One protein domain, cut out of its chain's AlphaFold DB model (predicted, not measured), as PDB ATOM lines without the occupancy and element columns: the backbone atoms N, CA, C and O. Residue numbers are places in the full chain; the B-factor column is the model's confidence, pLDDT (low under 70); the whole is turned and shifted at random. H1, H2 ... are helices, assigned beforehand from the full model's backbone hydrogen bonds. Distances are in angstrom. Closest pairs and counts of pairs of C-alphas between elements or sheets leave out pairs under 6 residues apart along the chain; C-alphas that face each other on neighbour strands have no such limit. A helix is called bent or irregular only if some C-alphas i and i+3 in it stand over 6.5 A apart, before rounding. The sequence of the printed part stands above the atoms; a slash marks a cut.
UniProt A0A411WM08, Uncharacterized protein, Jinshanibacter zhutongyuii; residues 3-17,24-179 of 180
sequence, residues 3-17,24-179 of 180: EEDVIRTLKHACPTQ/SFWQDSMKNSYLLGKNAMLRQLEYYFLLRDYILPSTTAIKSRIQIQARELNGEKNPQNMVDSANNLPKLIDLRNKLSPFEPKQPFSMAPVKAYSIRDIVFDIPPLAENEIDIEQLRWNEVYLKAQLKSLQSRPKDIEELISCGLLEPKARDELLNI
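Overview. This is residues 3 to 17 and 24 to 179 of the 180 residues of an uncharacterized protein of Jinshanibacter zhutongyuii (UniProt A0A411WM08). One long helix, H2, runs nearly straight despite a bend and makes the longest axis, with a helical group at one end and a small fold-back at the other. H1 packs on its first arm, H2a, while H6 meets H1 near its own last residues, 144 to 152, about perpendicular to it, and leads to the hairpin of H7 and H8; at the far end H3 and H4 fold back on the second arm, H2b. Short H5 lies between two long stretches with no named element, residues 98 to 110 and 117 to 134. The printed part has 171 residues with eight named helices, H1 to H8 in order, and no named strand; the class is all helix. It is extended and flat, with a radius of gyration of the C-alphas of 24.1 A and spans of 79 by 42 by 23 A.

Along the chain. H1, residues 3 to 12, begins at C-alpha 3 (114.557, 182.782, 144.656) and is 14.4 A long. H2, residues 24 to 73, was assigned as one helix by its hydrogen bonds but is bent: C-alphas 53 and 56 are 6.8 A apart. Its arms are H2a, residues 24 to 53, 42.6 A, and H2b, residues 56 to 73, 26.2 A, ending at C-alpha 73 (162.036, 184.452, 171.102). H3 is residues 80 to 87, H4 residues 89 to 97 and H5 residues 111 to 116. H6, residues 135 to 152, is 26.3 A long. H7 is residues 156 to 164, and H8, residues 172 to 177, ends at C-alpha 177 (119.692, 174.491, 131.414).

Arrangement. H1 and H2 are the hubs, touching 3 helices each. H1 touches residues 29 to 33 of H2a, closest at the C-alphas of Asp 5 and Ser 33, 6.1 A, at a shallow tilt of 15 degrees, opposite ways. H1 touches residues 144 to 152 of H6, about perpendicular at 82 degrees; the closest C-alphas, of Glu 3 and Ser 151, are 5.5 A apart. H1 also touches H7, closest at the C-alphas of Lys 11 and Leu 162, 6.5 A. H7 and H8 form a helical hairpin at a shallow tilt of 6 degrees, closest at the C-alphas of Ile 159 and Arg 173, 6.6 A. H3 touches residues 60 to 68 of H2b at a steep tilt of 66 degrees, closest at the C-alphas of Ala 61 and Ala 86, 4.4 A. H4 touches residues 57 to 62 of H2b at a shallow tilt of 25 degrees, opposite ways, closest at the C-alphas of Ala 61 and Leu 89, 5.5 A. H5 is close to H2a but not clearly touching, with the C-alphas of Leu 45 and Lys 114 7.6 A apart. Every O i to N i+4 pair is within hydrogen-bond range in H1, H2a, H2b, H3, H4, H5, H7 and H8, and 13 of 14 are in H6.

Size, cuts and confidence. The C-alphas farthest apart, of Thr 16 and Gly 75, are 79.8 A apart. Residues 18 to 23 are not printed, and C-alphas 17 and 24 are 15.4 A apart across the cut. The links H4 to H5 and H5 to H6 are long. The mean pLDDT of the printed part is 79.0, with residues 15 to 17, 100 to 133, 135 and 179 under 70.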
ATOM      1  N   GLU A   3     114.664 183.599 145.871       83.62
ATOM      2  CA  GLU A   3     114.557 182.782 144.656       83.62
ATOM      3  C   GLU A   3     113.250 181.975 144.609       83.62
ATOM      4  O   GLU A   3     112.595 181.898 143.573       83.62
ATOM      5  N   GLU A   4     112.828 181.419 145.749       85.38
ATOM      6  CA  GLU A   4     111.543 180.710 145.862       85.38
ATOM      7  C   GLU A   4     110.352 181.652 145.645       85.38
ATOM      8  O   GLU A   4     109.361 181.273 145.029       85.38
ATOM      9  N   ASP A   5     110.448 182.887 146.143       83.56
ATOM     10  CA  ASP A   5     109.406 183.908 145.997       83.56
ATOM     11  C   ASP A   5     109.264 184.362 144.536       83.56
ATOM     12  O   ASP A   5     108.153 184.499 144.016       83.56
ATOM     13  N   VAL A   6     110.403 184.499 143.851       85.31
ATOM     14  CA  VAL A   6     110.483 184.795 142.417       85.31
ATOM     15  C   VAL A   6     109.854 183.666 141.594       85.31
ATOM     16  O   VAL A   6     109.001 183.935 140.751       85.31
ATOM     17  N   ILE A   7     110.210 182.404 141.859       86.62
ATOM     18  CA  ILE A   7     109.638 181.247 141.147       86.62
ATOM     19  C   ILE A   7     108.140 181.127 141.413       86.62
ATOM     20  O   ILE A   7     107.367 180.915 140.481       86.62
ATOM     21  N   ARG A   8     107.707 181.293 142.667       85.31
ATOM     22  CA  ARG A   8     106.285 181.272 143.019       85.31
ATOM     23  C   ARG A   8     105.518 182.335 142.233       85.31
ATOM     24  O   ARG A   8     104.481 182.028 141.656       85.31
ATOM     25  N   THR A   9     106.055 183.552 142.157       84.06
ATOM     26  CA  THR A   9     105.465 184.640 141.362       84.06
ATOM     27  C   THR A   9     105.384 184.283 139.872       84.06
ATOM     28  O   THR A   9     104.350 184.519 139.253       84.06
ATOM     29  N   LEU A  10     106.423 183.658 139.304       85.19
ATOM     30  CA  LEU A  10     106.409 183.185 137.913       85.19
ATOM     31  C   LEU A  10     105.325 182.130 137.667       85.19
ATOM     32  O   LEU A  10     104.600 182.226 136.684       85.19
ATOM     33  N   LYS A  11     105.169 181.152 138.564       84.56
ATOM     34  CA  LYS A  11     104.135 180.113 138.427       84.56
ATOM     35  C   LYS A  11     102.728 180.704 138.455       84.56
ATOM     36  O   LYS A  11     101.913 180.385 137.596       84.56
ATOM     37  N   HIS A  12     102.476 181.660 139.346       83.25
ATOM     38  CA  HIS A  12     101.194 182.364 139.381       83.25
ATOM     39  C   HIS A  12     100.912 183.201 138.127       83.25
ATOM     40  O   HIS A  12      99.753 183.508 137.874       83.25
ATOM     41  N   ALA A  13     101.918 183.527 137.306       81.62
ATOM     42  CA  ALA A  13     101.701 184.213 136.032       81.62
ATOM     43  C   ALA A  13     101.076 183.298 134.961       81.62
ATOM     44  O   ALA A  13     100.552 183.793 133.961       81.62
ATOM     45  N   CYS A  14     101.078 181.976 135.170       81.25
ATOM     46  CA  CYS A  14     100.427 181.021 134.285       81.25
ATOM     47  C   CYS A  14      98.911 181.303 134.169       81.25
ATOM     48  O   CYS A  14      98.225 181.400 135.192       81.25
ATOM     49  N   PRO A  15      98.333 181.358 132.953       69.00
ATOM     50  CA  PRO A  15      96.920 181.693 132.732       69.00
ATOM     51  C   PRO A  15      95.920 180.805 133.490       69.00
ATOM     52  O   PRO A  15      94.865 181.274 133.910       69.00
ATOM     53  N   THR A  16      96.251 179.527 133.691       65.88
ATOM     54  CA  THR A  16      95.420 178.555 134.419       65.88
ATOM     55  C   THR A  16      95.463 178.741 135.937       65.88
ATOM     56  O   THR A  16      94.489 178.421 136.608       65.88
ATOM     57  N   GLN A  17      96.557 179.288 136.477       63.41
ATOM     58  CA  GLN A  17      96.735 179.574 137.909       63.41
ATOM     59  C   GLN A  17      96.316 181.005 138.286       63.41
ATOM     60  O   GLN A  17      96.127 181.308 139.462       63.41
ATOM     61  N   SER A  24      95.596 192.900 144.167       77.62
ATOM     62  CA  SER A  24      96.283 192.974 145.460       77.62
ATOM     63  C   SER A  24      97.319 191.863 145.618       77.62
ATOM     64  O   SER A  24      98.432 192.148 146.051       77.62
ATOM     65  N   PHE A  25      97.037 190.650 145.128       77.50
ATOM     66  CA  PHE A  25      98.009 189.551 145.130       77.50
ATOM     67  C   PHE A  25      99.314 189.940 144.427       77.50
ATOM     68  O   PHE A  25     100.407 189.746 144.959       77.50
ATOM     69  N   TRP A  26      99.204 190.529 143.235       75.62
ATOM     70  CA  TRP A  26     100.363 190.947 142.447       75.62
ATOM     71  C   TRP A  26     101.144 192.079 143.118       75.62
ATOM     72  O   TRP A  26     102.375 192.070 143.106       75.62
ATOM     73  N   GLN A  27     100.444 193.025 143.746       79.50
ATOM     74  CA  GLN A  27     101.074 194.102 144.511       79.50
ATOM     75  C   GLN A  27     101.821 193.562 145.736       79.50
ATOM     76  O   GLN A  27     102.979 193.925 145.954       79.50
ATOM     77  N   ASP A  28     101.206 192.653 146.487       80.62
ATOM     78  CA  ASP A  28     101.802 192.052 147.677       80.62
ATOM     79  C   ASP A  28     102.972 191.128 147.332       80.62
ATOM     80  O   ASP A  28     104.003 191.175 148.003       80.62
ATOM     81  N   SER A  29     102.870 190.332 146.263       78.19
ATOM     82  CA  SER A  29     103.970 189.464 145.818       78.19
ATOM     83  C   SER A  29     105.179 190.290 145.384       78.19
ATOM     84  O   SER A  29     106.295 190.034 145.834       78.19
ATOM     85  N   MET A  30     104.967 191.351 144.597       77.31
ATOM     86  CA  MET A  30     106.049 192.252 144.186       77.31
ATOM     87  C   MET A  30     106.681 192.976 145.378       77.31
ATOM     88  O   MET A  30     107.907 193.084 145.457       77.31
ATOM     89  N   LYS A  31     105.868 193.428 146.340       81.88
ATOM     90  CA  LYS A  31     106.351 194.049 147.579       81.88
ATOM     91  C   LYS A  31     107.161 193.068 148.429       81.88
ATOM     92  O   LYS A  31     108.220 193.432 148.937       81.88
ATOM     93  N   ASN A  32     106.701 191.827 148.564       82.81
ATOM     94  CA  ASN A  32     107.398 190.786 149.317       82.81
ATOM     95  C   ASN A  32     108.726 190.403 148.659       82.81
ATOM     96  O   ASN A  32     109.754 190.391 149.337       82.81
ATOM     97  N   SER A  33     108.727 190.181 147.343       81.00
ATOM     98  CA  SER A  33     109.941 189.964 146.553       81.00
ATOM     99  C   SER A  33     110.945 191.101 146.757       81.00
ATOM    100  O   SER A  33     112.115 190.838 147.037       81.00
ATOM    101  N   TYR A  34     110.485 192.357 146.693       81.19
ATOM    102  CA  TYR A  34     111.319 193.536 146.938       81.19
ATOM    103  C   TYR A  34     111.922 193.540 148.344       81.19
ATOM    104  O   TYR A  34     113.131 193.704 148.490       81.19
ATOM    105  N   LEU A  35     111.120 193.305 149.386       82.00
ATOM    106  CA  LEU A  35     111.610 193.265 150.768       82.00
ATOM    107  C   LEU A  35     112.646 192.154 150.981       82.00
ATOM    108  O   LEU A  35     113.671 192.380 151.623       82.00
ATOM    109  N   LEU A  36     112.407 190.964 150.427       81.88
ATOM    110  CA  LEU A  36     113.345 189.843 150.503       81.88
ATOM    111  C   LEU A  36     114.655 190.151 149.771       81.88
ATOM    112  O   LEU A  36     115.731 189.923 150.327       81.88
ATOM    113  N   GLY A  37     114.570 190.706 148.561       79.62
ATOM    114  CA  GLY A  37     115.730 191.112 147.773       79.62
ATOM    115  C   GLY A  37     116.531 192.228 148.446       79.62
ATOM    116  O   GLY A  37     117.748 192.107 148.597       79.62
ATOM    117  N   LYS A  38     115.851 193.267 148.944       78.19
ATOM    118  CA  LYS A  38     116.449 194.352 149.735       78.19
ATOM    119  C   LYS A  38     117.192 193.796 150.944       78.19
ATOM    120  O   LYS A  38     118.374 194.076 151.118       78.19
ATOM    121  N   ASN A  39     116.543 192.952 151.744       79.75
ATOM    122  CA  ASN A  39     117.167 192.352 152.922       79.75
ATOM    123  C   ASN A  39     118.407 191.524 152.560       79.75
ATOM    124  O   ASN A  39     119.426 191.626 153.241       79.75
ATOM    125  N   ALA A  40     118.356 190.741 151.478       79.44
ATOM    126  CA  ALA A  40     119.507 189.972 151.015       79.44
ATOM    127  C   ALA A  40     120.689 190.883 150.638       79.44
ATOM    128  O   ALA A  40     121.820 190.628 151.057       79.44
ATOM    129  N   MET A  41     120.440 191.974 149.910       76.75
ATOM    130  CA  MET A  41     121.491 192.926 149.542       76.75
ATOM    131  C   MET A  41     122.047 193.686 150.748       76.75
ATOM    132  O   MET A  41     123.263 193.836 150.861       76.75
ATOM    133  N   LEU A  42     121.190 194.104 151.683       77.00
ATOM    134  CA  LEU A  42     121.621 194.741 152.929       77.00
ATOM    135  C   LEU A  42     122.537 193.823 153.739       77.00
ATOM    136  O   LEU A  42     123.582 194.265 154.208       77.00
ATOM    137  N   ARG A  43     122.216 192.527 153.828       79.50
ATOM    138  CA  ARG A  43     123.085 191.538 154.485       79.50
ATOM    139  C   ARG A  43     124.421 191.358 153.772       79.50
ATOM    140  O   ARG A  43     125.449 191.245 154.435       79.50
ATOM    141  N   GLN A  44     124.439 191.357 152.439       79.75
ATOM    142  CA  GLN A  44     125.697 191.313 151.685       79.75
ATOM    143  C   GLN A  44     126.559 192.554 151.943       79.75
ATOM    144  O   GLN A  44     127.782 192.449 152.060       79.75
ATOM    145  N   LEU A  45     125.932 193.724 152.036       77.56
ATOM    146  CA  LEU A  45     126.612 194.985 152.303       77.56
ATOM    147  C   LEU A  45     127.159 195.040 153.738       77.56
ATOM    148  O   LEU A  45     128.327 195.374 153.941       77.56
ATOM    149  N   GLU A  46     126.353 194.630 154.716       78.94
ATOM    150  CA  GLU A  46     126.757 194.462 156.115       78.94
ATOM    151  C   GLU A  46     127.960 193.517 156.227       78.94
ATOM    152  O   GLU A  46     128.963 193.852 156.858       78.94
ATOM    153  N   TYR A  47     127.906 192.366 155.549       83.00
ATOM    154  CA  TYR A  47     129.009 191.409 155.526       83.00
ATOM    155  C   TYR A  47     130.281 191.993 154.900       83.00
ATOM    156  O   TYR A  47     131.374 191.796 155.431       83.00
ATOM    157  N   TYR A  48     130.156 192.743 153.802       82.75
ATOM    158  CA  TYR A  48     131.292 193.413 153.169       82.75
ATOM    159  C   TYR A  48     131.996 194.378 154.135       82.75
ATOM    160  O   TYR A  48     133.219 194.310 154.265       82.75
ATOM    161  N   PHE A  49     131.254 195.228 154.853       78.44
ATOM    162  CA  PHE A  49     131.853 196.143 155.833       78.44
ATOM    163  C   PHE A  49     132.413 195.416 157.044       78.44
ATOM    164  O   PHE A  49     133.511 195.738 157.495       78.44
ATOM    165  N   LEU A  50     131.721 194.382 157.526       83.94
ATOM    166  CA  LEU A  50     132.238 193.527 158.586       83.94
ATOM    167  C   LEU A  50     133.608 192.944 158.200       83.94
ATOM    168  O   LEU A  50     134.551 192.968 158.995       83.94
ATOM    169  N   LEU A  51     133.731 192.458 156.964       87.25
ATOM    170  CA  LEU A  51     134.961 191.882 156.441       87.25
ATOM    171  C   LEU A  51     136.066 192.935 156.276       87.25
ATOM    172  O   LEU A  51     137.153 192.772 156.836       87.25
ATOM    173  N   ARG A  52     135.775 194.006 155.528       85.62
ATOM    174  CA  ARG A  52     136.717 195.077 155.168       85.62
ATOM    175  C   ARG A  52     137.256 195.796 156.397       85.62
ATOM    176  O   ARG A  52     138.462 195.992 156.515       85.62
ATOM    177  N   ASP A  53     136.367 196.171 157.310       82.88
ATOM    178  CA  ASP A  53     136.691 197.133 158.359       82.88
ATOM    179  C   ASP A  53     137.117 196.456 159.667       82.88
ATOM    180  O   ASP A  53     137.839 197.057 160.470       82.88
ATOM    181  N   TYR A  54     136.706 195.206 159.900       87.81
ATOM    182  CA  TYR A  54     136.930 194.533 161.182       87.81
ATOM    183  C   TYR A  54     137.690 193.226 161.045       87.81
ATOM    184  O   TYR A  54     138.730 193.079 161.682       87.81
ATOM    185  N   ILE A  55     137.202 192.284 160.237       89.94
ATOM    186  CA  ILE A  55     137.795 190.941 160.171       89.94
ATOM    187  C   ILE A  55     139.206 191.014 159.582       89.94
ATOM    188  O   ILE A  55     140.148 190.590 160.249       89.94
ATOM    189  N   LEU A  56     139.383 191.604 158.394       91.56
ATOM    190  CA  LEU A  56     140.697 191.675 157.741       91.56
ATOM    191  C   LEU A  56     141.734 192.456 158.577       91.56
ATOM    192  O   LEU A  56     142.844 191.942 158.781       91.56
ATOM    193  N   PRO A  57     141.407 193.636 159.147       91.44
ATOM    194  CA  PRO A  57     142.320 194.320 160.059       91.44
ATOM    195  C   PRO A  57     142.613 193.519 161.333       91.44
ATOM    196  O   PRO A  57     143.761 193.483 161.773       91.44
ATOM    197  N   SER A  58     141.624 192.823 161.907       92.56
ATOM    198  CA  SER A  58     141.833 192.006 163.115       92.56
ATOM    199  C   SER A  58     142.757 190.824 162.840       92.56
ATOM    200  O   SER A  58     143.666 190.564 163.624       92.56
ATOM    201  N   THR A  59     142.596 190.142 161.704       94.50
ATOM    202  CA  THR A  59     143.508 189.074 161.271       94.50
ATOM    203  C   THR A  59     144.932 189.599 161.093       94.50
ATOM    204  O   THR A  59     145.889 188.952 161.518       94.50
ATOM    205  N   THR A  60     145.083 190.801 160.532       94.25
ATOM    206  CA  THR A  60     146.390 191.461 160.378       94.25
ATOM    207  C   THR A  60     147.027 191.783 161.735       94.25
ATOM    208  O   THR A  60     148.214 191.524 161.948       94.25
ATOM    209  N   ALA A  61     146.237 192.276 162.688       94.75
ATOM    210  CA  ALA A  61     146.688 192.556 164.047       94.75
ATOM    211  C   ALA A  61     147.088 191.279 164.812       94.75
ATOM    212  O   ALA A  61     148.129 191.250 165.469       94.75
ATOM    213  N   ILE A  62     146.314 190.194 164.678       95.44
ATOM    214  CA  ILE A  62     146.637 188.877 165.253       95.44
ATOM    215  C   ILE A  62     147.947 188.343 164.665       95.44
ATOM    216  O   ILE A  62     148.834 187.939 165.414       95.44
ATOM    217  N   LYS A  63     148.104 188.393 163.337       96.31
ATOM    218  CA  LYS A  63     149.347 187.992 162.666       96.31
ATOM    219  C   LYS A  63     150.545 188.781 163.196       96.31
ATOM    220  O   LYS A  63     151.582 188.189 163.477       96.31
ATOM    221  N   SER A  64     150.378 190.088 163.384       95.69
ATOM    222  CA  SER A  64     151.425 190.959 163.930       95.69
ATOM    223  C   SER A  64     151.821 190.553 165.353       95.69
ATOM    224  O   SER A  64     153.008 190.467 165.647       95.69
ATOM    225  N   ARG A  65     150.859 190.206 166.223       94.69
ATOM    226  CA  ARG A  65     151.140 189.691 167.580       94.69
ATOM    227  C   ARG A  65     151.946 188.393 167.570       94.69
ATOM    228  O   ARG A  65     152.897 188.265 168.331       94.69
ATOM    229  N   ILE A  66     151.582 187.451 166.702       95.06
ATOM    230  CA  ILE A  66     152.299 186.173 166.568       95.06
ATOM    231  C   ILE A  66     153.737 186.416 166.089       95.06
ATOM    232  O   ILE A  66     154.678 185.819 166.602       95.06
ATOM    233  N   GLN A  67     153.921 187.321 165.123       95.44
ATOM    234  CA  GLN A  67     155.246 187.668 164.610       95.44
ATOM    235  C   GLN A  67     156.118 188.372 165.654       95.44
ATOM    236  O   GLN A  67     157.308 188.080 165.719       95.44
ATOM    237  N   ILE A  68     155.534 189.244 166.482       95.38
ATOM    238  CA  ILE A  68     156.219 189.868 167.623       95.38
ATOM    239  C   ILE A  68     156.740 188.796 168.581       95.38
ATOM    240  O   ILE A  68     157.927 188.789 168.885       95.38
ATOM    241  N   GLN A  69     155.892 187.841 168.976       93.81
ATOM    242  CA  GLN A  69     156.305 186.756 169.872       93.81
ATOM    243  C   GLN A  69     157.440 185.915 169.275       93.81
ATOM    244  O   GLN A  69     158.416 185.617 169.956       93.81
ATOM    245  N   ALA A  70     157.347 185.556 167.991       95.00
ATOM    246  CA  ALA A  70     158.400 184.798 167.316       95.00
ATOM    247  C   ALA A  70     159.733 185.568 167.259       95.00
ATOM    248  O   ALA A  70     160.795 184.985 167.463       95.00
ATOM    249  N   ARG A  71     159.684 186.882 167.009       95.00
ATOM    250  CA  ARG A  71     160.865 187.756 166.985       95.00
ATOM    251  C   ARG A  71     161.493 187.916 168.362       95.00
ATOM    252  O   ARG A  71     162.711 187.826 168.474       95.00
ATOM    253  N   GLU A  72     160.679 188.093 169.397       94.00
ATOM    254  CA  GLU A  72     161.139 188.187 170.786       94.00
ATOM    255  C   GLU A  72     161.875 186.916 171.225       94.00
ATOM    256  O   GLU A  72     162.948 187.010 171.819       94.00
ATOM    257  N   LEU A  73     161.365 185.735 170.855       95.00
ATOM    258  CA  LEU A  73     162.036 184.452 171.102       95.00
ATOM    259  C   LEU A  73     163.397 184.342 170.399       95.00
ATOM    260  O   LEU A  73     164.307 183.702 170.920       95.00
ATOM    261  N   ASN A  74     163.546 184.990 169.244       94.31
ATOM    262  CA  ASN A  74     164.784 185.012 168.467       94.31
ATOM    263  C   ASN A  74     165.712 186.190 168.827       94.31
ATOM    264  O   ASN A  74     166.756 186.356 168.198       94.31
ATOM    265  N   GLY A  75     165.349 187.030 169.805       92.81
ATOM    266  CA  GLY A  75     166.111 188.233 170.162       92.81
ATOM    267  C   GLY A  75     166.103 189.328 169.084       92.81
ATOM    268  O   GLY A  75     166.960 190.214 169.087       92.81
ATOM    269  N   GLU A  76     165.156 189.283 168.147       93.88
ATOM    270  CA  GLU A  76     165.010 190.269 167.079       93.88
ATOM    271  C   GLU A  76     164.206 191.492 167.539       93.88
ATOM    272  O   GLU A  76     163.243 191.393 168.298       93.88
ATOM    273  N   LYS A  77     164.550 192.674 167.011       92.25
ATOM    274  CA  LYS A  77     163.748 193.885 167.231       92.25
ATOM    275  C   LYS A  77     162.434 193.829 166.444       92.25
ATOM    276  O   LYS A  77     162.388 193.357 165.304       92.25
ATOM    277  N   ASN A  78     161.386 194.394 167.038       93.75
ATOM    278  CA  ASN A  78     160.063 194.495 166.431       93.75
ATOM    279  C   ASN A  78     159.905 195.805 165.643       93.75
ATOM    280  O   ASN A  78     160.136 196.880 166.201       93.75
ATOM    281  N   PRO A  79     159.494 195.750 164.363       94.06
ATOM    282  CA  PRO A  79     159.126 196.941 163.603       94.06
ATOM    283  C   PRO A  79     157.942 197.687 164.237       94.06
ATOM    284  O   PRO A  79     156.961 197.062 164.640       94.06
ATOM    285  N   GLN A  80     157.990 199.024 164.275       91.62
ATOM    286  CA  GLN A  80     156.956 199.832 164.941       91.62
ATOM    287  C   GLN A  80     155.558 199.621 164.337       91.62
ATOM    288  O   GLN A  80     154.596 199.415 165.066       91.62
ATOM    289  N   ASN A  81     155.450 199.550 163.009       91.50
ATOM    290  CA  ASN A  81     154.186 199.282 162.311       91.50
ATOM    291  C   ASN A  81     153.531 197.943 162.715       91.50
ATOM    292  O   ASN A  81     152.304 197.818 162.705       91.50
ATOM    293  N   MET A  82     154.339 196.939 163.070       92.69
ATOM    294  CA  MET A  82     153.869 195.646 163.566       92.69
ATOM    295  C   MET A  82     153.327 195.776 164.992       92.69
ATOM    296  O   MET A  82     152.256 195.247 165.289       92.69
ATOM    297  N   VAL A  83     154.029 196.524 165.848       93.31
ATOM    298  CA  VAL A  83     153.591 196.837 167.216       93.31
ATOM    299  C   VAL A  83     152.274 197.618 167.192       93.31
ATOM    300  O   VAL A  83     151.321 197.237 167.873       93.31
ATOM    301  N   ASP A  84     152.173 198.641 166.347       93.25
ATOM    302  CA  ASP A  84     150.964 199.455 166.196       93.25
ATOM    303  C   ASP A  84     149.774 198.604 165.728       93.25
ATOM    304  O   ASP A  84     148.683 198.664 166.302       93.25
ATOM    305  N   SER A  85     149.999 197.739 164.732       91.00
ATOM    306  CA  SER A  85     148.979 196.808 164.238       91.00
ATOM    307  C   SER A  85     148.514 195.851 165.339       91.00
ATOM    308  O   SER A  85     147.312 195.679 165.540       91.00
ATOM    309  N   ALA A  86     149.443 195.261 166.094       91.69
ATOM    310  CA  ALA A  86     149.156 194.351 167.201       91.69
ATOM    311  C   ALA A  86     148.367 195.013 168.346       91.69
ATOM    312  O   ALA A  86     147.491 194.378 168.953       91.69
ATOM    313  N   ASN A  87     148.657 196.283 168.630       93.69
ATOM    314  CA  ASN A  87     148.003 197.064 169.678       93.69
ATOM    315  C   ASN A  87     146.608 197.554 169.279       93.69
ATOM    316  O   ASN A  87     145.788 197.830 170.152       93.69
ATOM    317  N   ASN A  88     146.292 197.594 167.984       91.94
ATOM    318  CA  ASN A  88     144.971 197.990 167.499       91.94
ATOM    319  C   ASN A  88     143.901 196.881 167.645       91.94
ATOM    320  O   ASN A  88     142.707 197.155 167.526       91.94
ATOM    321  N   LEU A  89     144.294 195.629 167.926       92.44
ATOM    322  CA  LEU A  89     143.362 194.494 168.009       92.44
ATOM    323  C   LEU A  89     142.198 194.703 169.003       92.44
ATOM    324  O   LEU A  89     141.055 194.479 168.604       92.44
ATOM    325  N   PRO A  90     142.415 195.152 170.258       92.38
ATOM    326  CA  PRO A  90     141.317 195.343 171.210       92.38
ATOM    327  C   PRO A  90     140.298 196.382 170.731       92.38
ATOM    328  O   PRO A  90     139.095 196.166 170.855       92.38
ATOM    329  N   LYS A  91     140.772 197.471 170.109       90.56
ATOM    330  CA  LYS A  91     139.914 198.512 169.527       90.56
ATOM    331  C   LYS A  91     139.054 197.954 168.392       90.56
ATOM    332  O   LYS A  91     137.865 198.248 168.327       90.56
ATOM    333  N   LEU A  92     139.628 197.135 167.509       89.50
ATOM    334  CA  LEU A  92     138.888 196.512 166.405       89.50
ATOM    335  C   LEU A  92     137.800 195.549 166.902       89.50
ATOM    336  O   LEU A  92     136.706 195.533 166.339       89.50
ATOM    337  N   ILE A  93     138.074 194.788 167.966       89.31
ATOM    338  CA  ILE A  93     137.096 193.883 168.586       89.31
ATOM    339  C   ILE A  93     135.950 194.677 169.223       89.31
ATOM    340  O   ILE A  93     134.786 194.355 168.992       89.31
ATOM    341  N   ASP A  94     136.260 195.733 169.977       89.81
ATOM    342  CA  ASP A  94     135.249 196.584 170.611       89.81
ATOM    343  C   ASP A  94     134.339 197.262 169.574       89.81
ATOM    344  O   ASP A  94     133.114 197.180 169.666       89.81
ATOM    345  N   LEU A  95     134.925 197.848 168.524       85.81
ATOM    346  CA  LEU A  95     134.155 198.479 167.452       85.81
ATOM    347  C   LEU A  95     133.298 197.467 166.673       85.81
ATOM    348  O   LEU A  95     132.215 197.823 166.218       85.81
ATOM    349  N   ARG A  96     133.756 196.215 166.516       85.00
ATOM    350  CA  ARG A  96     132.961 195.144 165.893       85.00
ATOM    351  C   ARG A  96     131.747 194.791 166.750       85.00
ATOM    352  O   ARG A  96     130.660 194.621 166.214       85.00
ATOM    353  N   ASN A  97     131.931 194.671 168.063       84.56
ATOM    354  CA  ASN A  97     130.855 194.305 168.988       84.56
ATOM    355  C   ASN A  97     129.782 195.398 169.107       84.56
ATOM    356  O   ASN A  97     128.644 195.103 169.459       84.56
ATOM    357  N   LYS A  98     130.143 196.648 168.804       83.56
ATOM    358  CA  LYS A  98     129.246 197.812 168.791       83.56
ATOM    359  C   LYS A  98     128.640 198.105 167.415       83.56
ATOM    360  O   LYS A  98     128.001 199.140 167.251       83.56
ATOM    361  N   LEU A  99     128.860 197.244 166.419       73.69
ATOM    362  CA  LEU A  99     128.330 197.457 165.076       73.69
ATOM    363  C   LEU A  99     126.802 197.307 165.088       73.69
ATOM    364  O   LEU A  99     126.278 196.211 165.281       73.69
ATOM    365  N   SER A 100     126.098 198.414 164.864       67.12
ATOM    366  CA  SER A 100     124.653 198.401 164.639       67.12
ATOM    367  C   SER A 100     124.330 197.994 163.198       67.12
ATOM    368  O   SER A 100     125.119 198.292 162.296       67.12
ATOM    369  N   PRO A 101     123.159 197.372 162.955       62.00
ATOM    370  CA  PRO A 101     122.673 197.116 161.606       62.00
ATOM    371  C   PRO A 101     122.675 198.408 160.784       62.00
ATOM    372  O   PRO A 101     122.094 199.416 161.191       62.00
ATOM    373  N   PHE A 102     123.361 198.381 159.645       66.38
ATOM    374  CA  PHE A 102     123.459 199.514 158.734       66.38
ATOM    375  C   PHE A 102     122.353 199.419 157.684       66.38
ATOM    376  O   PHE A 102     122.359 198.506 156.856       66.38
ATOM    377  N   GLU A 103     121.428 200.377 157.695       62.53
ATOM    378  CA  GLU A 103     120.524 200.607 156.571       62.53
ATOM    379  C   GLU A 103     120.981 201.880 155.837       62.53
ATOM    380  O   GLU A 103     120.862 202.982 156.382       62.53
ATOM    381  N   PRO A 104     121.565 201.766 154.630       61.22
ATOM    382  CA  PRO A 104     121.917 202.928 153.834       61.22
ATOM    383  C   PRO A 104     120.647 203.708 153.489       61.22
ATOM    384  O   PRO A 104     119.673 203.146 152.994       61.22
ATOM    385  N   LYS A 105     120.686 205.030 153.671       54.47
ATOM    386  CA  LYS A 105     119.632 205.954 153.214       54.47
ATOM    387  C   LYS A 105     119.620 206.158 151.687       54.47
ATOM    388  O   LYS A 105     118.943 207.048 151.192       54.47
ATOM    389  N   GLN A 106     120.423 205.393 150.953       60.00
ATOM    390  CA  GLN A 106     120.774 205.600 149.548       60.00
ATOM    391  C   GLN A 106     120.591 204.300 148.749       60.00
ATOM    392  O   GLN A 106     120.531 203.239 149.377       60.00
ATOM    393  N   PRO A 107     120.556 204.360 147.399       57.38
ATOM    394  CA  PRO A 107     120.431 203.190 146.526       57.38
ATOM    395  C   PRO A 107     121.438 202.088 146.898       57.38
ATOM    396  O   PRO A 107     122.628 202.191 146.590       57.38
ATOM    397  N   PHE A 108     121.002 201.033 147.593       57.97
ATOM    398  CA  PHE A 108     121.895 199.983 148.101       57.97
ATOM    399  C   PHE A 108     122.379 199.060 146.979       57.97
ATOM    400  O   PHE A 108     123.379 198.356 147.133       57.97
ATOM    401  N   SER A 109     121.697 199.100 145.832       57.16
ATOM    402  CA  SER A 109     122.065 198.401 144.603       57.16
ATOM    403  C   SER A 109     123.337 198.940 143.922       57.16
ATOM    404  O   SER A 109     123.876 198.306 143.010       57.16
ATOM    405  N   MET A 110     123.854 200.096 144.347       57.00
ATOM    406  CA  MET A 110     124.960 200.780 143.679       57.00
ATOM    407  C   MET A 110     126.323 200.399 144.286       57.00
ATOM    408  O   MET A 110     126.606 200.656 145.453       57.00
ATOM    409  N   ALA A 111     127.232 199.863 143.456       55.56
ATOM    410  CA  ALA A 111     128.658 199.706 143.782       55.56
ATOM    411  C   ALA A 111     129.319 200.982 144.366       55.56
ATOM    412  O   ALA A 111     130.143 200.842 145.274       55.56
ATOM    413  N   PRO A 112     128.931 202.205 143.941       55.34
ATOM    414  CA  PRO A 112     129.247 203.453 144.629       55.34
ATOM    415  C   PRO A 112     129.083 203.422 146.149       55.34
ATOM    416  O   PRO A 112     129.992 203.865 146.837       55.34
ATOM    417  N   VAL A 113     128.013 202.842 146.706       58.78
ATOM    418  CA  VAL A 113     127.827 202.792 148.169       58.78
ATOM    419  C   VAL A 113     129.016 202.105 148.837       58.78
ATOM    420  O   VAL A 113     129.548 202.631 149.801       58.78
ATOM    421  N   LYS A 114     129.541 201.013 148.263       62.06
ATOM    422  CA  LYS A 114     130.721 200.298 148.791       62.06
ATOM    423  C   LYS A 114     132.017 201.115 148.720       62.06
ATOM    424  O   LYS A 114     132.900 200.912 149.558       62.06
ATOM    425  N   ALA A 115     132.146 201.976 147.709       53.19
ATOM    426  CA  ALA A 115     133.311 202.834 147.494       53.19
ATOM    427  C   ALA A 115     133.255 204.123 148.332       53.19
ATOM    428  O   ALA A 115     134.289 204.583 148.807       53.19
ATOM    429  N   TYR A 116     132.057 204.676 148.541       53.03
ATOM    430  CA  TYR A 116     131.843 205.978 149.175       53.03
ATOM    431  C   TYR A 116     131.452 205.899 150.656       53.03
ATOM    432  O   TYR A 116     131.624 206.884 151.370       53.03
ATOM    433  N   SER A 117     131.000 204.748 151.168       55.44
ATOM    434  CA  SER A 117     130.827 204.548 152.611       55.44
ATOM    435  C   SER A 117     132.160 204.130 153.246       55.44
ATOM    436  O   SER A 117     132.525 202.949 153.371       55.44
ATOM    437  N   ILE A 118     132.928 205.144 153.614       53.62
ATOM    438  CA  ILE A 118     134.088 205.036 154.494       53.62
ATOM    439  C   ILE A 118     133.582 205.332 155.914       53.62
ATOM    440  O   ILE A 118     132.649 206.117 156.062       53.62
ATOM    441  N   ARG A 119     134.164 204.695 156.943       55.03
ATOM    442  CA  ARG A 119     133.727 204.744 158.360       55.03
ATOM    443  C   ARG A 119     133.315 206.126 158.890       55.03
ATOM    444  O   ARG A 119     132.466 206.183 159.771       55.03
ATOM    445  N   ASP A 120     133.889 207.193 158.344       46.34
ATOM    446  CA  ASP A 120     133.759 208.551 158.870       46.34
ATOM    447  C   ASP A 120     132.957 209.501 157.967       46.34
ATOM    448  O   ASP A 120     132.820 210.676 158.304       46.34
ATOM    449  N   ILE A 121     132.411 209.031 156.834       42.91
ATOM    450  CA  ILE A 121     131.618 209.889 155.946       42.91
ATOM    451  C   ILE A 121     130.169 209.417 155.875       42.91
ATOM    452  O   ILE A 121     129.802 208.526 155.109       42.91
ATOM    453  N   VAL A 122     129.329 210.073 156.675       43.62
ATOM    454  CA  VAL A 122     127.881 210.102 156.469       43.62
ATOM    455  C   VAL A 122     127.619 211.175 155.418       43.62
ATOM    456  O   VAL A 122     127.584 212.361 155.731       43.62
ATOM    457  N   PHE A 123     127.493 210.777 154.154       43.38
ATOM    458  CA  PHE A 123     127.047 211.715 153.130       43.38
ATOM    459  C   PHE A 123     125.536 211.906 153.246       43.38
ATOM    460  O   PHE A 123     124.759 210.981 152.993       43.38
ATOM    461  N   ASP A 124     125.136 213.124 153.599       43.38
ATOM    462  CA  ASP A 124     123.765 213.612 153.476       43.38
ATOM    463  C   ASP A 124     123.506 213.929 151.994       43.38
ATOM    464  O   ASP A 124     123.526 215.077 151.558       43.38
ATOM    465  N   ILE A 125     123.410 212.880 151.168       50.66
ATOM    466  CA  ILE A 125     122.948 213.046 149.787       50.66
ATOM    467  C   ILE A 125     121.443 213.289 149.891       50.66
ATOM    468  O   ILE A 125     120.752 212.426 150.446       50.66
ATOM    469  N   PRO A 126     120.938 214.441 149.415       49.16
ATOM    470  CA  PRO A 126     119.518 214.732 149.476       49.16
ATOM    471  C   PRO A 126     118.732 213.605 148.793       49.16
ATOM    472  O   PRO A 126     119.219 213.036 147.809       49.16
ATOM    473  N   PRO A 127     117.548 213.243 149.317       51.41
ATOM    474  CA  PRO A 127     116.679 212.291 148.642       51.41
ATOM    475  C   PRO A 127     116.466 212.757 147.198       51.41
ATOM    476  O   PRO A 127     116.289 213.956 146.964       51.41
ATOM    477  N   LEU A 128     116.537 211.816 146.250       50.44
ATOM    478  CA  LEU A 128     116.274 212.078 144.833       50.44
ATOM    479  C   LEU A 128     114.960 212.863 144.714       50.44
ATOM    480  O   LEU A 128     113.987 212.552 145.411       50.44
ATOM    481  N   ALA A 129     114.946 213.905 143.883       49.38
ATOM    482  CA  ALA A 129     113.741 214.708 143.687       49.38
ATOM    483  C   ALA A 129     112.603 213.815 143.154       49.38
ATOM    484  O   ALA A 129     112.869 212.873 142.414       49.38
ATOM    485  N   GLU A 130     111.335 214.125 143.460       49.34
ATOM    486  CA  GLU A 130     110.149 213.325 143.057       49.34
ATOM    487  C   GLU A 130     110.047 213.042 141.539       49.34
ATOM    488  O   GLU A 130     109.292 212.170 141.111       49.34
ATOM    489  N   ASN A 131     110.832 213.756 140.727       47.81
ATOM    490  CA  ASN A 131     110.833 213.716 139.266       47.81
ATOM    491  C   ASN A 131     112.087 213.039 138.685       47.81
ATOM    492  O   ASN A 131     112.223 212.935 137.465       47.81
ATOM    493  N   GLU A 132     113.041 212.646 139.528       53.00
ATOM    494  CA  GLU A 132     114.225 211.913 139.103       53.00
ATOM    495  C   GLU A 132     113.879 210.434 138.960       53.00
ATOM    496  O   GLU A 132     113.151 209.852 139.763       53.00
ATOM    497  N   ILE A 133     114.393 209.819 137.896       56.50
ATOM    498  CA  ILE A 133     114.272 208.381 137.679       56.50
ATOM    499  C   ILE A 133     114.777 207.679 138.941       56.50
ATOM    500  O   ILE A 133     115.942 207.842 139.304       56.50
ATOM    501  N   ASP A 134     113.918 206.885 139.580       71.81
ATOM    502  CA  ASP A 134     114.314 206.067 140.720       71.81
ATOM    503  C   ASP A 134     115.297 204.989 140.236       71.81
ATOM    504  O   ASP A 134     114.929 203.918 139.740       71.81
ATOM    505  N   ILE A 135     116.588 205.319 140.331       69.38
ATOM    506  CA  ILE A 135     117.703 204.450 139.954       69.38
ATOM    507  C   ILE A 135     117.614 203.129 140.726       69.38
ATOM    508  O   ILE A 135     117.961 202.084 140.171       69.38
ATOM    509  N   GLU A 136     117.117 203.153 141.964       70.44
ATOM    510  CA  GLU A 136     116.954 201.953 142.778       70.44
ATOM    511  C   GLU A 136     115.833 201.071 142.236       70.44
ATOM    512  O   GLU A 136     116.018 199.861 142.121       70.44
ATOM    513  N   GLN A 137     114.715 201.658 141.804       75.50
ATOM    514  CA  GLN A 137     113.644 200.909 141.148       75.50
ATOM    515  C   GLN A 137     114.098 200.303 139.810       75.50
ATOM    516  O   GLN A 137     113.772 199.151 139.514       75.50
ATOM    517  N   LEU A 138     114.876 201.029 138.999       76.75
ATOM    518  CA  LEU A 138     115.427 200.481 137.752       76.75
ATOM    519  C   LEU A 138     116.401 199.329 138.010       76.75
ATOM    520  O   LEU A 138     116.323 198.285 137.356       76.75
ATOM    521  N   ARG A 139     117.303 199.497 138.980       75.25
ATOM    522  CA  ARG A 139     118.237 198.447 139.398       75.25
ATOM    523  C   ARG A 139     117.516 197.250 139.988       75.25
ATOM    524  O   ARG A 139     117.884 196.116 139.691       75.25
ATOM    525  N   TRP A 140     116.473 197.490 140.773       78.50
ATOM    526  CA  TRP A 140     115.615 196.441 141.289       78.50
ATOM    527  C   TRP A 140     114.987 195.639 140.154       78.50
ATOM    528  O   TRP A 140     115.095 194.416 140.153       78.50
ATOM    529  N   ASN A 141     114.406 196.308 139.158       80.69
ATOM    530  CA  ASN A 141     113.818 195.635 138.003       80.69
ATOM    531  C   ASN A 141     114.864 194.781 137.262       80.69
ATOM    532  O   ASN A 141     114.588 193.631 136.928       80.69
ATOM    533  N   GLU A 142     116.083 195.296 137.062       83.12
ATOM    534  CA  GLU A 142     117.187 194.543 136.451       83.12
ATOM    535  C   GLU A 142     117.551 193.289 137.265       83.12
ATOM    536  O   GLU A 142     117.702 192.198 136.705       83.12
ATOM    537  N   VAL A 143     117.687 193.425 138.587       82.81
ATOM    538  CA  VAL A 143     117.998 192.300 139.478       82.81
ATOM    539  C   VAL A 143     116.871 191.280 139.478       82.81
ATOM    540  O   VAL A 143     117.143 190.090 139.366       82.81
ATOM    541  N   TYR A 144     115.625 191.730 139.584       84.31
ATOM    542  CA  TYR A 144     114.457 190.865 139.625       84.31
ATOM    543  C   TYR A 144     114.327 190.044 138.336       84.31
ATOM    544  O   TYR A 144     114.176 188.825 138.397       84.31
ATOM    545  N   LEU A 145     114.511 190.674 137.170       84.06
ATOM    546  CA  LEU A 145     114.532 189.989 135.874       84.06
ATOM    547  C   LEU A 145     115.662 188.954 135.786       84.06
ATOM    548  O   LEU A 145     115.446 187.814 135.372       84.06
ATOM    549  N   LYS A 146     116.879 189.306 136.217       86.00
ATOM    550  CA  LYS A 146     117.992 188.343 136.255       86.00
ATOM    551  C   LYS A 146     117.723 187.202 137.232       86.00
ATOM    552  O   LYS A 146     118.075 186.062 136.935       86.00
ATOM    553  N   ALA A 147     117.107 187.491 138.376       85.44
ATOM    554  CA  ALA A 147     116.768 186.505 139.392       85.44
ATOM    555  C   ALA A 147     115.738 185.499 138.876       85.44
ATOM    556  O   ALA A 147     115.891 184.312 139.150       85.44
ATOM    557  N   GLN A 148     114.754 185.929 138.082       85.50
ATOM    558  CA  GLN A 148     113.809 185.025 137.415       85.50
ATOM    559  C   GLN A 148     114.540 183.985 136.562       85.50
ATOM    560  O   GLN A 148     114.347 182.786 136.748       85.50
ATOM    561  N   LEU A 149     115.452 184.434 135.698       85.19
ATOM    562  CA  LEU A 149     116.227 183.542 134.832       85.19
ATOM    563  C   LEU A 149     117.170 182.641 135.638       85.19
ATOM    564  O   LEU A 149     117.227 181.432 135.421       85.19
ATOM    565  N   LYS A 150     117.904 183.217 136.595       86.81
ATOM    566  CA  LYS A 150     118.899 182.505 137.408       86.81
ATOM    567  C   LYS A 150     118.270 181.460 138.329       86.81
ATOM    568  O   LYS A 150     118.828 180.376 138.471       86.81
ATOM    569  N   SER A 151     117.102 181.746 138.903       87.06
ATOM    570  CA  SER A 151     116.405 180.822 139.810       87.06
ATOM    571  C   SER A 151     115.927 179.552 139.096       87.06
ATOM    572  O   SER A 151     115.796 178.507 139.733       87.06
ATOM    573  N   LEU A 152     115.726 179.612 137.774       88.12
ATOM    574  CA  LEU A 152     115.291 178.478 136.955       88.12
ATOM    575  C   LEU A 152     116.438 177.548 136.514       88.12
ATOM    576  O   LEU A 152     116.180 176.383 136.227       88.12
ATOM    577  N   GLN A 153     117.701 177.999 136.517       86.69
ATOM    578  CA  GLN A 153     118.842 177.261 135.928       86.69
ATOM    579  C   GLN A 153     119.080 175.859 136.511       86.69
ATOM    580  O   GLN A 153     119.627 174.988 135.844       86.69
ATOM    581  N   SER A 154     118.660 175.616 137.753       82.31
ATOM    582  CA  SER A 154     118.807 174.320 138.436       82.31
ATOM    583  C   SER A 154     117.470 173.610 138.679       82.31
ATOM    584  O   SER A 154     117.402 172.664 139.465       82.31
ATOM    585  N   ARG A 155     116.390 174.053 138.018       87.56
ATOM    586  CA  ARG A 155     115.015 173.622 138.309       87.56
ATOM    587  C   ARG A 155     114.268 173.152 137.059       87.56
ATOM    588  O   ARG A 155     113.298 173.785 136.644       87.56
ATOM    589  N   PRO A 156     114.653 171.999 136.483       88.56
ATOM    590  CA  PRO A 156     114.040 171.497 135.255       88.56
ATOM    591  C   PRO A 156     112.531 171.267 135.400       88.56
ATOM    592  O   PRO A 156     111.781 171.567 134.484       88.56
ATOM    593  N   LYS A 157     112.060 170.809 136.570       89.56
ATOM    594  CA  LYS A 157     110.623 170.604 136.825       89.56
ATOM    595  C   LYS A 157     109.816 171.899 136.740       89.56
ATOM    596  O   LYS A 157     108.734 171.895 136.166       89.56
ATOM    597  N   ASP A 158     110.349 172.987 137.293       89.75
ATOM    598  CA  ASP A 158     109.674 174.286 137.267       89.75
ATOM    599  C   ASP A 158     109.679 174.861 135.845       89.75
ATOM    600  O   ASP A 158     108.678 175.420 135.415       89.75
ATOM    601  N   ILE A 159     110.758 174.659 135.081       89.06
ATOM    602  CA  ILE A 159     110.816 175.038 133.661       89.06
ATOM    603  C   ILE A 159     109.733 174.308 132.854       89.06
ATOM    604  O   ILE A 159     108.999 174.955 132.109       89.06
ATOM    605  N   GLU A 160     109.593 172.989 133.022       89.44
ATOM    606  CA  GLU A 160     108.550 172.213 132.337       89.44
ATOM    607  C   GLU A 160     107.142 172.706 132.671       89.44
ATOM    608  O   GLU A 160     106.301 172.831 131.782       89.44
ATOM    609  N   GLU A 161     106.890 173.021 133.940       89.81
ATOM    610  CA  GLU A 161     105.606 173.558 134.382       89.81
ATOM    611  C   GLU A 161     105.300 174.897 133.690       89.81
ATOM    612  O   GLU A 161     104.216 175.072 133.129       89.81
ATOM    613  N   LEU A 162     106.276 175.808 133.640       88.75
ATOM    614  CA  LEU A 162     106.129 177.114 132.992       88.75
ATOM    615  C   LEU A 162     105.980 177.020 131.461       88.75
ATOM    616  O   LEU A 162     105.254 177.821 130.870       88.75
ATOM    617  N   ILE A 163     106.614 176.036 130.811       89.06
ATOM    618  CA  ILE A 163     106.399 175.746 129.382       89.06
ATOM    619  C   ILE A 163     104.991 175.187 129.166       89.06
ATOM    620  O   ILE A 163     104.275 175.629 128.269       89.06
ATOM    621  N   SER A 164     104.561 174.245 130.011       88.31
ATOM    622  CA  SER A 164     103.248 173.603 129.891       88.31
ATOM    623  C   SER A 164     102.087 174.591 130.024       88.31
ATOM    624  O   SER A 164     101.048 174.409 129.392       88.31
ATOM    625  N   CYS A 165     102.274 175.663 130.799       86.31
ATOM    626  CA  CYS A 165     101.279 176.715 130.967       86.31
ATOM    627  C   CYS A 165     101.379 177.842 129.918       86.31
ATOM    628  O   CYS A 165     100.564 178.764 129.945       86.31
ATOM    629  N   GLY A 166     102.356 177.777 129.005       83.88
ATOM    630  CA  GLY A 166     102.556 178.747 127.926       83.88
ATOM    631  C   GLY A 166     103.271 180.041 128.327       83.88
ATOM    632  O   GLY A 166     103.302 180.972 127.527       83.88
ATOM    633  N   LEU A 167     103.837 180.126 129.538       86.56
ATOM    634  CA  LEU A 167     104.603 181.301 129.974       86.56
ATOM    635  C   LEU A 167     106.006 181.335 129.348       86.56
ATOM    636  O   LEU A 167     106.528 182.410 129.063       86.56
ATOM    637  N   LEU A 168     106.614 180.163 129.143       87.44
ATOM    638  CA  LEU A 168     107.909 180.012 128.482       87.44
ATOM    639  C   LEU A 168     107.767 179.252 127.163       87.44
ATOM    640  O   LEU A 168     106.987 178.306 127.050       87.44
ATOM    641  N   GLU A 169     108.579 179.622 126.176       87.75
ATOM    642  CA  GLU A 169     108.708 178.845 124.946       87.75
ATOM    643  C   GLU A 169     109.513 177.556 125.195       87.75
ATOM    644  O   GLU A 169     110.458 177.572 125.988       87.75
ATOM    645  N   PRO A 170     109.244 176.450 124.474       86.06
ATOM    646  CA  PRO A 170     109.999 175.202 124.627       86.06
ATOM    647  C   PRO A 170     111.517 175.360 124.461       86.06
ATOM    648  O   PRO A 170     112.289 174.666 125.120       86.06
ATOM    649  N   LYS A 171     111.955 176.314 123.627       85.25
ATOM    650  CA  LYS A 171     113.371 176.646 123.403       85.25
ATOM    651  C   LYS A 171     114.075 177.161 124.666       85.25
ATOM    652  O   LYS A 171     115.278 176.966 124.821       85.25
ATOM    653  N   ALA A 172     113.326 177.750 125.602       82.94
ATOM    654  CA  ALA A 172     113.861 178.227 126.874       82.94
ATOM    655  C   ALA A 172     114.414 177.085 127.741       82.94
ATOM    656  O   ALA A 172     115.284 177.333 128.572       82.94
ATOM    657  N   ARG A 173     113.964 175.836 127.537       82.50
ATOM    658  CA  ARG A 173     114.511 174.655 128.222       82.50
ATOM    659  C   ARG A 173     116.012 174.528 127.983       82.50
ATOM    660  O   ARG A 173     116.784 174.462 128.937       82.50
ATOM    661  N   ASP A 174     116.417 174.522 126.718       81.50
ATOM    662  CA  ASP A 174     117.814 174.323 126.338       81.50
ATOM    663  C   ASP A 174     118.659 175.548 126.690       81.50
ATOM    664  O   ASP A 174     119.814 175.411 127.084       81.50
ATOM    665  N   GLU A 175     118.089 176.749 126.599       82.62
ATOM    666  CA  GLU A 175     118.792 177.981 126.949       82.62
ATOM    667  C   GLU A 175     119.010 178.104 128.464       82.62
ATOM    668  O   GLU A 175     120.116 178.410 128.891       82.62
ATOM    669  N   LEU A 176     118.014 177.805 129.301       81.25
ATOM    670  CA  LEU A 176     118.125 177.954 130.758       81.25
ATOM    671  C   LEU A 176     118.942 176.844 131.428       81.25
ATOM    672  O   LEU A 176     119.594 177.111 132.437       81.25
ATOM    673  N   LEU A 177     118.942 175.629 130.869       77.25
ATOM    674  CA  LEU A 177     119.692 174.491 131.414       77.25
ATOM    675  C   LEU A 177     121.165 174.456 130.968       77.25
ATOM    676  O   LEU A 177     121.974 173.802 131.625       77.25
ATOM    677  N   ASN A 178     121.535 175.160 129.890       70.19
ATOM    678  CA  ASN A 178     122.907 175.171 129.359       70.19
ATOM    679  C   ASN A 178     123.721 176.433 129.698       70.19
ATOM    680  O   ASN A 178     124.882 176.531 129.292       70.19
ATOM    681  N   ILE A 179     123.166 177.399 130.438       63.56
ATOM    682  CA  ILE A 179     123.940 178.555 130.916       63.56
ATOM    683  C   ILE A 179     124.886 178.090 132.033       63.56
ATOM    684  O   ILE A 179     124.457 177.890 133.169       63.56
TER     685      ILE A 179